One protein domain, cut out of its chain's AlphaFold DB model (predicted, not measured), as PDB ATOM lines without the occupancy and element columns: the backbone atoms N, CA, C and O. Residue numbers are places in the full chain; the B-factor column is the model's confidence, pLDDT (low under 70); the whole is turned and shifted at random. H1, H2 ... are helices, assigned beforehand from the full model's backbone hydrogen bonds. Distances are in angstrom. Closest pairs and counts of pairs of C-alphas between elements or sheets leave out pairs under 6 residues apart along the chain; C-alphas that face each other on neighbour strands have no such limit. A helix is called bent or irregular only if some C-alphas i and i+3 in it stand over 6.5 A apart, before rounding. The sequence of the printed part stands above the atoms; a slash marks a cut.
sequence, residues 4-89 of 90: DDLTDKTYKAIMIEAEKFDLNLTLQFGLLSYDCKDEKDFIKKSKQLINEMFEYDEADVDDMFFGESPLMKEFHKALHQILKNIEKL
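Overview. This is residues 4 to 89 of the 90 residues of an uncharacterized protein of Bacteroidetes bacterium GWF2_35_48 (UniProt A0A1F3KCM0). H1, H5 and H3 run lengthwise, side by side, and H2 slants from H1 to H3, completing a four-helix bundle; short H4 sits at one end, near H2. The 86 printed residues hold five named helices, H1 to H5, no named strand: all helix. The whole is compact, radius of gyration of the C-alphas 12.2 A, spanning 32 by 23 by 20 A.

Arrangement. H1, residues 8 to 21, and H2, residues 23 to 34, form a hairpin; residues 14 to 19 alone touch residues 25 to 30, closest C-alphas Ala 18 and Thr 26, 4.9 A. Their tilt of 35.5 degrees is only just steep. Residues 29 to 33 alone of H2 touch residues 42 to 46 of H3, residues 39 to 53, at a steep tilt of 47 degrees, closest C-alphas Ser 33 and Phe 42, 6.2 A. H5, residues 72 to 86, touches H1 at 8 degrees, a shallow tilt, opposite ways, closest C-alphas Ala 13 and Asn 85, 5.1 A. It touches H3 too, closest C-alphas Ile 50 and Leu 79, 6.2 A. H4, residues 58 to 64, is close but not clearly touching H2, closest C-alphas Asn 24 and Met 64, 7.0 A. In H3, H4 and H5 every O i to N i+4 pair is within hydrogen-bond range; in H1 7 of 10, in H2 6 of 8.

Along the chain. H1, only just irregular with C-alphas 13 and 16 6.6 A apart, begins at C-alpha 8, (202.448, 219.430, 205.752). H3 is 20.6 A long; H5, 21.2 A, ends at C-alpha 86, (195.498, 212.901, 213.811).

Size, cuts and confidence. The printed part has no cut and no long link. No printed residue is under 70 in pLDDT.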
ATOM      1  N   ASP A   4     204.391 227.003 211.578       92.31
ATOM      2  CA  ASP A   4     205.256 226.877 210.395       92.31
ATOM      3  C   ASP A   4     206.305 225.751 210.522       92.31
ATOM      4  O   ASP A   4     206.822 225.268 209.514       92.31
ATOM      5  N   ASP A   5     206.597 225.284 211.744       93.38
ATOM      6  CA  ASP A   5     207.509 224.157 211.988       93.38
ATOM      7  C   ASP A   5     206.834 222.786 211.765       93.38
ATOM      8  O   ASP A   5     207.494 221.743 211.820       93.38
ATOM      9  N   LEU A   6     205.511 222.754 211.554       96.06
ATOM     10  CA  LEU A   6     204.760 221.518 211.350       96.06
ATOM     11  C   LEU A   6     205.008 220.945 209.956       96.06
ATOM     12  O   LEU A   6     205.017 221.648 208.946       96.06
ATOM     13  N   THR A   7     205.085 219.620 209.864       97.12
ATOM     14  CA  THR A   7     204.990 218.951 208.571       97.12
ATOM     15  C   THR A   7     203.653 219.265 207.907       97.12
ATOM     16  O   THR A   7     202.609 219.332 208.559       97.12
ATOM     17  N   ASP A   8     203.656 219.314 206.574       96.88
ATOM     18  CA  ASP A   8     202.448 219.430 205.752       96.88
ATOM     19  C   ASP A   8     201.301 218.521 206.205       96.88
ATOM     20  O   ASP A   8     200.132 218.889 206.116       96.88
ATOM     21  N   LYS A   9     201.625 217.297 206.638       97.12
ATOM     22  CA  LYS A   9     200.626 216.319 207.073       97.12
ATOM     23  C   LYS A   9     199.961 216.762 208.368       97.12
ATOM     24  O   LYS A   9     198.734 216.736 208.443       97.12
ATOM     25  N   THR A  10     200.751 217.172 209.353       97.81
ATOM     26  CA  THR A  10     200.250 217.602 210.659       97.81
ATOM     27  C   THR A  10     199.516 218.933 210.549       97.81
ATOM     28  O   THR A  10     198.396 219.050 211.046       97.81
ATOM     29  N   TYR A  11     200.068 219.882 209.790       97.75
ATOM     30  CA  TYR A  11     199.411 221.153 209.491       97.75
ATOM     31  C   TYR A  11     198.041 220.937 208.828       97.75
ATOM     32  O   TYR A  11     197.030 221.475 209.274       97.75
ATOM     33  N   LYS A  12     197.956 220.066 207.809       97.62
ATOM     34  CA  LYS A  12     196.680 219.756 207.137       97.62
ATOM     35  C   LYS A  12     195.692 219.003 208.027       97.62
ATOM     36  O   LYS A  12     194.488 219.193 207.889       97.62
ATOM     37  N   ALA A  13     196.183 218.117 208.889       97.81
ATOM     38  CA  ALA A  13     195.333 217.297 209.746       97.81
ATOM     39  C   ALA A  13     194.661 218.101 210.865       97.81
ATOM     40  O   ALA A  13     193.544 217.748 211.246       97.81
ATOM     41  N   ILE A  14     195.340 219.135 211.371       98.12
ATOM     42  CA  ILE A  14     194.908 219.927 212.526       98.12
ATOM     43  C   ILE A  14     194.513 221.340 212.092       98.12
ATOM     44  O   ILE A  14     193.332 221.664 212.131       98.12
ATOM     45  N   MET A  15     195.467 222.149 211.620       98.19
ATOM     46  CA  MET A  15     195.259 223.579 211.352       98.19
ATOM     47  C   MET A  15     194.237 223.813 210.238       98.19
ATOM     48  O   MET A  15     193.247 224.503 210.444       98.19
ATOM     49  N   ILE A  16     194.423 223.172 209.080       97.81
ATOM     50  CA  ILE A  16     193.499 223.330 207.943       97.81
ATOM     51  C   ILE A  16     192.116 222.749 208.251       97.81
ATOM     52  O   ILE A  16     191.109 223.256 207.765       97.81
ATOM     53  N   GLU A  17     192.040 221.653 209.006       97.94
ATOM     54  CA  GLU A  17     190.743 221.062 209.340       97.94
ATOM     55  C   GLU A  17     189.974 221.914 210.359       97.94
ATOM     56  O   GLU A  17     188.764 222.061 210.209       97.94
ATOM     57  N   ALA A  18     190.669 222.520 211.326       97.81
ATOM     58  CA  ALA A  18     190.097 223.525 212.216       97.81
ATOM     59  C   ALA A  18     189.636 224.766 211.435       97.81
ATOM     60  O   ALA A  18     188.505 225.199 211.611       97.81
ATOM     61  N   GLU A  19     190.444 225.259 210.490       97.25
ATOM     62  CA  GLU A  19     190.154 226.480 209.722       97.25
ATOM     63  C   GLU A  19     188.936 226.336 208.811       97.25
ATOM     64  O   GLU A  19     188.169 227.280 208.642       97.25
ATOM     65  N   LYS A  20     188.710 225.141 208.256       97.19
ATOM     66  CA  LYS A  20     187.480 224.845 207.503       97.19
ATOM     67  C   LYS A  20     186.220 224.944 208.355       97.19
ATOM     68  O   LYS A  20     185.143 225.115 207.788       97.19
ATOM     69  N   PHE A  21     186.343 224.707 209.657       97.12
ATOM     70  CA  PHE A  21     185.235 224.827 210.584       97.12
ATOM     71  C   PHE A  21     185.096 226.274 211.044       97.12
ATOM     72  O   PHE A  21     184.065 226.880 210.775       97.12
ATOM     73  N   ASP A  22     186.130 226.811 211.695       97.00
ATOM     74  CA  ASP A  22     186.131 228.167 212.231       97.00
ATOM     75  C   ASP A  22     187.551 228.654 212.580       97.00
ATOM     76  O   ASP A  22     188.389 227.892 213.075       97.00
ATOM     77  N   LEU A  23     187.819 229.945 212.373       96.38
ATOM     78  CA  LEU A  23     189.114 230.558 212.686       96.38
ATOM     79  C   LEU A  23     189.418 230.581 214.191       96.38
ATOM     80  O   LEU A  23     190.583 230.443 214.570       96.38
ATOM     81  N   ASN A  24     188.405 230.706 215.048       97.00
ATOM     82  CA  ASN A  24     188.568 230.689 216.499       97.00
ATOM     83  C   ASN A  24     189.003 229.307 216.991       97.00
ATOM     84  O   ASN A  24     189.854 229.213 217.874       97.00
ATOM     85  N   LEU A  25     188.517 228.228 216.363       97.62
ATOM     86  CA  LEU A  25     189.005 226.878 216.653       97.62
ATOM     87  C   LEU A  25     190.471 226.718 216.223       97.62
ATOM     88  O   LEU A  25     191.280 226.164 216.969       97.62
ATOM     89  N   THR A  26     190.845 227.239 215.052       97.94
ATOM     90  CA  THR A  26     192.245 227.244 214.587       97.94
ATOM     91  C   THR A  26     193.161 228.002 215.539       97.94
ATOM     92  O   THR A  26     194.274 227.544 215.810       97.94
ATOM     93  N   LEU A  27     192.692 229.130 216.080       97.31
ATOM     94  CA  LEU A  27     193.445 229.944 217.029       97.31
ATOM     95  C   LEU A  27     193.846 229.141 218.270       97.31
ATOM     96  O   LEU A  27     194.988 229.262 218.707       97.31
ATOM     97  N   GLN A  28     192.971 228.275 218.790       97.75
ATOM     98  CA  GLN A  28     193.290 227.445 219.960       97.75
ATOM     99  C   GLN A  28     194.508 226.543 219.712       97.75
ATOM    100  O   GLN A  28     195.401 226.443 220.553       97.75
ATOM    101  N   PHE A  29     194.607 225.941 218.524       98.00
ATOM    102  CA  PHE A  29     195.771 225.134 218.145       98.00
ATOM    103  C   PHE A  29     197.004 225.990 217.838       98.00
ATOM    104  O   PHE A  29     198.122 225.603 218.178       98.00
ATOM    105  N   GLY A  30     196.817 227.172 217.247       97.44
ATOM    106  CA  GLY A  30     197.897 228.138 217.046       97.44
ATOM    107  C   GLY A  30     198.533 228.563 218.371       97.44
ATOM    108  O   GLY A  30     199.751 228.487 218.520       97.44
ATOM    109  N   LEU A  31     197.717 228.913 219.368       97.19
ATOM    110  CA  LEU A  31     198.170 229.242 220.721       97.19
ATOM    111  C   LEU A  31     198.873 228.053 221.382       97.19
ATOM    112  O   LEU A  31     199.974 228.206 221.909       97.19
ATOM    113  N   LEU A  32     198.294 226.854 221.273       97.81
ATOM    114  CA  LEU A  32     198.882 225.628 221.812       97.81
ATOM    115  C   LEU A  32     200.287 225.349 221.254       97.81
ATOM    116  O   LEU A  32     201.144 224.829 221.971       97.81
ATOM    117  N   SER A  33     200.541 225.684 219.984       97.25
ATOM    118  CA  SER A  33     201.833 225.432 219.332       97.25
ATOM    119  C   SER A  33     203.006 226.121 220.043       97.25
ATOM    120  O   SER A  33     204.076 225.514 220.187       97.25
ATOM    121  N   TYR A  34     202.796 227.320 220.599       96.25
ATOM    122  CA  TYR A  34     203.826 228.053 221.339       96.25
ATOM    123  C   TYR A  34     204.301 227.288 222.579       96.25
ATOM    124  O   TYR A  34     205.499 227.290 222.875       96.25
ATOM    125  N   ASP A  35     203.406 226.534 223.221       95.81
ATOM    126  CA  ASP A  35     203.700 225.700 224.391       95.81
ATOM    127  C   ASP A  35     204.260 224.310 224.042       95.81
ATOM    128  O   ASP A  35     204.528 223.497 224.937       95.81
ATOM    129  N   CYS A  36     204.421 223.989 222.758       97.56
ATOM    130  CA  CYS A  36     204.900 222.687 222.296       97.56
ATOM    131  C   CYS A  36     206.395 222.711 221.970       97.56
ATOM    132  O   CYS A  36     206.912 223.641 221.341       97.56
ATOM    133  N   LYS A  37     207.097 221.652 222.387       96.75
ATOM    134  CA  LYS A  37     208.545 221.508 222.155       96.75
ATOM    135  C   LYS A  37     208.878 221.116 220.718       96.75
ATOM    136  O   LYS A  37     209.869 221.585 220.172       96.75
ATOM    137  N   ASP A  38     208.074 220.224 220.157       97.19
ATOM    138  CA  ASP A  38     208.225 219.653 218.826       97.19
ATOM    139  C   ASP A  38     206.862 219.169 218.303       97.19
ATOM    140  O   ASP A  38     205.862 219.175 219.026       97.19
ATOM    141  N   GLU A  39     206.826 218.716 217.048       96.81
ATOM    142  CA  GLU A  39     205.598 218.245 216.401       96.81
ATOM    143  C   GLU A  39     204.927 217.077 217.147       96.81
ATOM    144  O   GLU A  39     203.699 216.981 217.174       96.81
ATOM    145  N   LYS A  40     205.695 216.183 217.784       96.75
ATOM    146  CA  LYS A  40     205.114 215.050 218.521       96.75
ATOM    147  C   LYS A  40     204.426 215.525 219.793       96.75
ATOM    148  O   LYS A  40     203.349 215.022 220.121       96.75
ATOM    149  N   ASP A  41     205.036 216.475 220.497       98.00
ATOM    150  CA  ASP A  41     204.437 217.137 221.654       98.00
ATOM    151  C   ASP A  41     203.177 217.909 221.243       98.00
ATOM    152  O   ASP A  41     202.141 217.759 221.887       98.00
ATOM    153  N   PHE A  42     203.214 218.612 220.108       98.12
ATOM    154  CA  PHE A  42     202.045 219.286 219.540       98.12
ATOM    155  C   PHE A  42     200.902 218.324 219.230       98.12
ATOM    156  O   PHE A  42     199.790 218.515 219.711       98.12
ATOM    157  N   ILE A  43     201.162 217.234 218.505       98.19
ATOM    158  CA  ILE A  43     200.148 216.212 218.213       98.19
ATOM    159  C   ILE A  43     199.548 215.650 219.509       98.19
ATOM    160  O   ILE A  43     198.333 215.460 219.604       98.19
ATOM    161  N   LYS A  44     200.389 215.368 220.509       98.12
ATOM    162  CA  LYS A  44     199.938 214.840 221.799       98.12
ATOM    163  C   LYS A  44     199.040 215.843 222.521       98.12
ATOM    164  O   LYS A  44     197.944 215.462 222.927       98.12
ATOM    165  N   LYS A  45     199.486 217.090 222.676       98.31
ATOM    166  CA  LYS A  45     198.728 218.128 223.376       98.31
ATOM    167  C   LYS A  45     197.455 218.512 222.627       98.31
ATOM    168  O   LYS A  45     196.434 218.695 223.270       98.31
ATOM    169  N   SER A  46     197.460 218.511 221.294       98.31
ATOM    170  CA  SER A  46     196.255 218.744 220.487       98.31
ATOM    171  C   SER A  46     195.177 217.698 220.764       98.31
ATOM    172  O   SER A  46     194.007 218.041 220.886       98.31
ATOM    173  N   LYS A  47     195.549 216.421 220.948       98.25
ATOM    174  CA  LYS A  47     194.589 215.391 221.388       98.25
ATOM    175  C   LYS A  47     194.052 215.657 222.795       98.25
ATOM    176  O   LYS A  47     192.890 215.369 223.049       98.25
ATOM    177  N   GLN A  48     194.893 216.144 223.708       98.31
ATOM    178  CA  GLN A  48     194.473 216.474 225.074       98.31
ATOM    179  C   GLN A  48     193.489 217.646 225.068       98.31
ATOM    180  O   GLN A  48     192.399 217.492 225.600       98.31
ATOM    181  N   LEU A  49     193.821 218.725 224.355       98.44
ATOM    182  CA  LEU A  49     192.953 219.885 224.172       98.44
ATOM    183  C   LEU A  49     191.599 219.493 223.566       98.44
ATOM    184  O   LEU A  49     190.565 219.884 224.081       98.44
ATOM    185  N   ILE A  50     191.585 218.656 222.522       98.38
ATOM    186  CA  ILE A  50     190.333 218.154 221.932       98.38
ATOM    187  C   ILE A  50     189.491 217.381 222.957       98.38
ATOM    188  O   ILE A  50     188.272 217.528 222.982       98.38
ATOM    189  N   ASN A  51     190.120 216.554 223.795       98.00
ATOM    190  CA  ASN A  51     189.401 215.824 224.840       98.00
ATOM    191  C   ASN A  51     188.849 216.758 225.923       98.00
ATOM    192  O   ASN A  51     187.759 216.507 226.415       98.00
ATOM    193  N   GLU A  52     189.570 217.825 226.269       98.12
ATOM    194  CA  GLU A  52     189.082 218.864 227.182       98.12
ATOM    195  C   GLU A  52     187.883 219.604 226.572       98.12
ATOM    196  O   GLU A  52     186.864 219.760 227.233       98.12
ATOM    197  N   MET A  53     187.958 219.961 225.286       97.94
ATOM    198  CA  MET A  53     186.884 220.643 224.556       97.94
ATOM    199  C   MET A  53     185.590 219.824 224.435       97.94
ATOM    200  O   MET A  53     184.526 220.407 224.259       97.94
ATOM    201  N   PHE A  54     185.641 218.490 224.522       97.62
ATOM    202  CA  PHE A  54     184.423 217.666 224.566       97.62
ATOM    203  C   PHE A  54     183.644 217.799 225.880       97.62
ATOM    204  O   PHE A  54     182.466 217.444 225.916       97.62
ATOM    205  N   GLU A  55     184.287 218.288 226.940       97.69
ATOM    206  CA  GLU A  55     183.671 218.504 228.252       97.69
ATOM    207  C   GLU A  55     183.183 219.950 228.437       97.69
ATOM    208  O   GLU A  55     182.619 220.265 229.483       97.69
ATOM    209  N   TYR A  56     183.401 220.823 227.447       97.62
ATOM    210  CA  TYR A  56     182.991 222.227 227.501       97.62
ATOM    211  C   TYR A  56     181.471 222.340 227.438       97.62
ATOM    212  O   TYR A  56     180.810 221.643 226.657       97.62
ATOM    213  N   ASP A  57     180.914 223.228 228.256       96.69
ATOM    214  CA  ASP A  57     179.505 223.583 228.158       96.69
ATOM    215  C   ASP A  57     179.267 224.679 227.103       96.69
ATOM    216  O   ASP A  57     180.181 225.136 226.415       96.69
ATOM    217  N   GLU A  58     178.006 225.080 226.921       95.25
ATOM    218  CA  GLU A  58     177.669 226.119 225.944       95.25
ATOM    219  C   GLU A  58     178.338 227.464 226.261       95.25
ATOM    220  O   GLU A  58     178.681 228.180 225.329       95.25
ATOM    221  N   ALA A  59     178.546 227.808 227.536       96.31
ATOM    222  CA  ALA A  59     179.172 229.070 227.923       96.31
ATOM    223  C   ALA A  59     180.684 229.053 227.662       96.31
ATOM    224  O   ALA A  59     181.224 230.051 227.191       96.31
ATOM    225  N   ASP A  60     181.351 227.923 227.906       96.94
ATOM    226  CA  ASP A  60     182.765 227.737 227.565       96.94
ATOM    227  C   ASP A  60     182.998 227.863 226.049       96.94
ATOM    228  O   ASP A  60     183.951 228.505 225.595       96.94
ATOM    229  N   VAL A  61     182.112 227.264 225.243       96.50
ATOM    230  CA  VAL A  61     182.161 227.391 223.780       96.50
ATOM    231  C   VAL A  61     181.800 228.814 223.347       96.50
ATOM    232  O   VAL A  61     182.422 229.343 222.433       96.50
ATOM    233  N   ASP A  62     180.862 229.484 224.008       95.88
ATOM    234  CA  ASP A  62     180.546 230.882 223.705       95.88
ATOM    235  C   ASP A  62     181.729 231.825 223.952       95.88
ATOM    236  O   ASP A  62     182.050 232.636 223.082       95.88
ATOM    237  N   ASP A  63     182.444 231.661 225.066       96.00
ATOM    238  CA  ASP A  63     183.658 232.429 225.363       96.00
ATOM    239  C   ASP A  63     184.765 232.160 224.329       96.00
ATOM    240  O   ASP A  63     185.343 233.096 223.772       96.00
ATOM    241  N   MET A  64     185.000 230.887 223.981       95.62
ATOM    242  CA  MET A  64     186.006 230.495 222.981       95.62
ATOM    243  C   MET A  64     185.753 231.119 221.601       95.62
ATOM    244  O   MET A  64     186.704 231.436 220.883       95.62
ATOM    245  N   PHE A  65     184.485 231.264 221.219       96.12
ATOM    246  CA  PHE A  65     184.066 231.809 219.929       96.12
ATOM    247  C   PHE A  65     183.650 233.287 220.017       96.12
ATOM    248  O   PHE A  65     183.042 233.810 219.087       96.12
ATOM    249  N   PHE A  66     183.986 233.981 221.111       93.62
ATOM    250  CA  PHE A  66     183.709 235.408 221.315       93.62
ATOM    251  C   PHE A  66     182.228 235.797 221.119       93.62
ATOM    252  O   PHE A  66     181.922 236.880 220.617       93.62
ATOM    253  N   GLY A  67     181.306 234.915 221.516       91.69
ATOM    254  CA  GLY A  67     179.858 235.090 221.363       91.69
ATOM    255  C   GLY A  67     179.294 234.691 219.994       91.69
ATOM    256  O   GLY A  67     178.085 234.781 219.780       91.69
ATOM    257  N   GLU A  68     180.137 234.249 219.054       91.62
ATOM    258  CA  GLU A  68     179.730 233.704 217.751       91.62
ATOM    259  C   GLU A  68     179.731 232.167 217.783       91.62
ATOM    260  O   GLU A  68     180.254 231.502 216.886       91.62
ATOM    261  N   SER A  69     179.175 231.581 218.850       91.50
ATOM    262  CA  SER A  69     179.272 230.140 219.077       91.50
ATOM    263  C   SER A  69     178.541 229.309 218.015       91.50
ATOM    264  O   SER A  69     177.376 229.562 217.680       91.50
ATOM    265  N   PRO A  70     179.192 228.256 217.489       93.88
ATOM    266  CA  PRO A  70     178.538 227.287 216.631       93.88
ATOM    267  C   PRO A  70     177.593 226.405 217.451       93.88
ATOM    268  O   PRO A  70     177.678 226.303 218.674       93.88
ATOM    269  N   LEU A  71     176.729 225.655 216.767       96.12
ATOM    270  CA  LEU A  71     175.951 224.618 217.440       96.12
ATOM    271  C   LEU A  71     176.897 223.573 218.056       96.12
ATOM    272  O   LEU A  71     177.733 223.009 217.349       96.12
ATOM    273  N   MET A  72     176.690 223.212 219.328       96.19
ATOM    274  CA  MET A  72     177.503 222.207 220.044       96.19
ATOM    275  C   MET A  72     177.700 220.905 219.256       96.19
ATOM    276  O   MET A  72     178.775 220.310 219.224       96.19
ATOM    277  N   LYS A  73     176.658 220.464 218.543       97.00
ATOM    278  CA  LYS A  73     176.726 219.272 217.689       97.00
ATOM    279  C   LYS A  73     177.719 219.425 216.529       97.00
ATOM    280  O   LYS A  73     178.360 218.447 216.145       97.00
ATOM    281  N   GLU A  74     177.801 220.608 215.931       97.19
ATOM    282  CA  GLU A  74     178.726 220.906 214.836       97.19
ATOM    283  C   GLU A  74     180.153 221.056 215.357       97.19
ATOM    284  O   GLU A  74     181.064 220.475 214.769       97.19
ATOM    285  N   PHE A  75     180.316 221.698 216.517       97.50
ATOM    286  CA  PHE A  75     181.585 221.774 217.233       97.50
ATOM    287  C   PHE A  75     182.160 220.381 217.526       97.50
ATOM    288  O   PHE A  75     183.239 220.034 217.042       97.50
ATOM    289  N   HIS A  76     181.397 219.506 218.185       98.12
ATOM    290  CA  HIS A  76     181.833 218.131 218.466       98.12
ATOM    291  C   HIS A  76     182.145 217.331 217.196       98.12
ATOM    292  O   HIS A  76     183.062 216.505 217.172       98.12
ATOM    293  N   LYS A  77     181.403 217.567 216.108       98.19
ATOM    294  CA  LYS A  77     181.679 216.927 214.819       98.19
ATOM    295  C   LYS A  77     183.032 217.371 214.253       98.19
ATOM    296  O   LYS A  77     183.757 216.518 213.737       98.19
ATOM    297  N   ALA A  78     183.372 218.655 214.354       98.06
ATOM    298  CA  ALA A  78     184.673 219.177 213.938       98.06
ATOM    299  C   ALA A  78     185.809 218.567 214.776       98.06
ATOM    300  O   ALA A  78     186.755 218.013 214.211       98.06
ATOM    301  N   LEU A  79     185.662 218.538 216.105       98.44
ATOM    302  CA  LEU A  79     186.630 217.918 217.019       98.44
ATOM    303  C   LEU A  79     186.893 216.441 216.684       98.44
ATOM    304  O   LEU A  79     188.046 216.017 216.553       98.44
ATOM    305  N   HIS A  80     185.837 215.653 216.461       98.44
ATOM    306  CA  HIS A  80     185.972 214.256 216.039       98.44
ATOM    307  C   HIS A  80     186.703 214.110 214.703       98.44
ATOM    308  O   HIS A  80     187.476 213.166 214.515       98.44
ATOM    309  N   GLN A  81     186.454 215.016 213.757       98.44
ATOM    310  CA  GLN A  81     187.088 214.973 212.447       98.44
ATOM    311  C   GLN A  81     188.589 215.280 212.533       98.44
ATOM    312  O   GLN A  81     189.383 214.568 211.908       98.44
ATOM    313  N   ILE A  82     188.986 216.257 213.354       98.38
ATOM    314  CA  ILE A  82     190.396 216.550 213.640       98.38
ATOM    315  C   ILE A  82     191.050 215.338 214.315       98.38
ATOM    316  O   ILE A  82     192.074 214.850 213.838       98.38
ATOM    317  N   LEU A  83     190.430 214.765 215.353       97.94
ATOM    318  CA  LEU A  83     190.968 213.596 216.059       97.94
ATOM    319  C   LEU A  83     191.216 212.412 215.108       97.94
ATOM    320  O   LEU A  83     192.302 211.830 215.093       97.94
ATOM    321  N   LYS A  84     190.246 212.123 214.235       98.00
ATOM    322  CA  LYS A  84     190.354 211.086 213.201       98.00
ATOM    323  C   LYS A  84     191.468 211.365 212.190       98.00
ATOM    324  O   LYS A  84     192.050 210.428 211.642       98.00
ATOM    325  N   ASN A  85     191.743 212.630 211.879       97.94
ATOM    326  CA  ASN A  85     192.861 212.996 211.013       97.94
ATOM    327  C   ASN A  85     194.197 212.764 211.723       97.94
ATOM    328  O   ASN A  85     195.096 212.174 211.124       97.94
ATOM    329  N   ILE A  86     194.298 213.130 213.003       96.88
ATOM    330  CA  ILE A  86     195.498 212.901 213.811       96.88
ATOM    331  C   ILE A  86     195.816 211.402 213.927       96.88
ATOM    332  O   ILE A  86     196.971 211.008 213.810       96.88
ATOM    333  N   GLU A  87     194.818 210.534 214.109       95.62
ATOM    334  CA  GLU A  87     195.018 209.073 214.167       95.62
ATOM    335  C   GLU A  87     195.625 208.471 212.889       95.62
ATOM    336  O   GLU A  87     196.203 207.383 212.924       95.62
ATOM    337  N   LYS A  88     195.516 209.167 211.753       96.00
ATOM    338  CA  LYS A  88     196.102 208.742 210.474       96.00
ATOM    339  C   LYS A  88     197.534 209.236 210.274       96.00
ATOM    340  O   LYS A  88     198.176 208.799 209.315       96.00
ATOM    341  N   LEU A  89     198.025 210.131 211.132       91.12
ATOM    342  CA  LEU A  89     199.421 210.557 211.143       91.12
ATOM    343  C   LEU A  89     200.253 209.385 211.686       91.12
ATOM    344  O   LEU A  89     200.265 209.114 212.884       91.12
TER     345      LEU A  89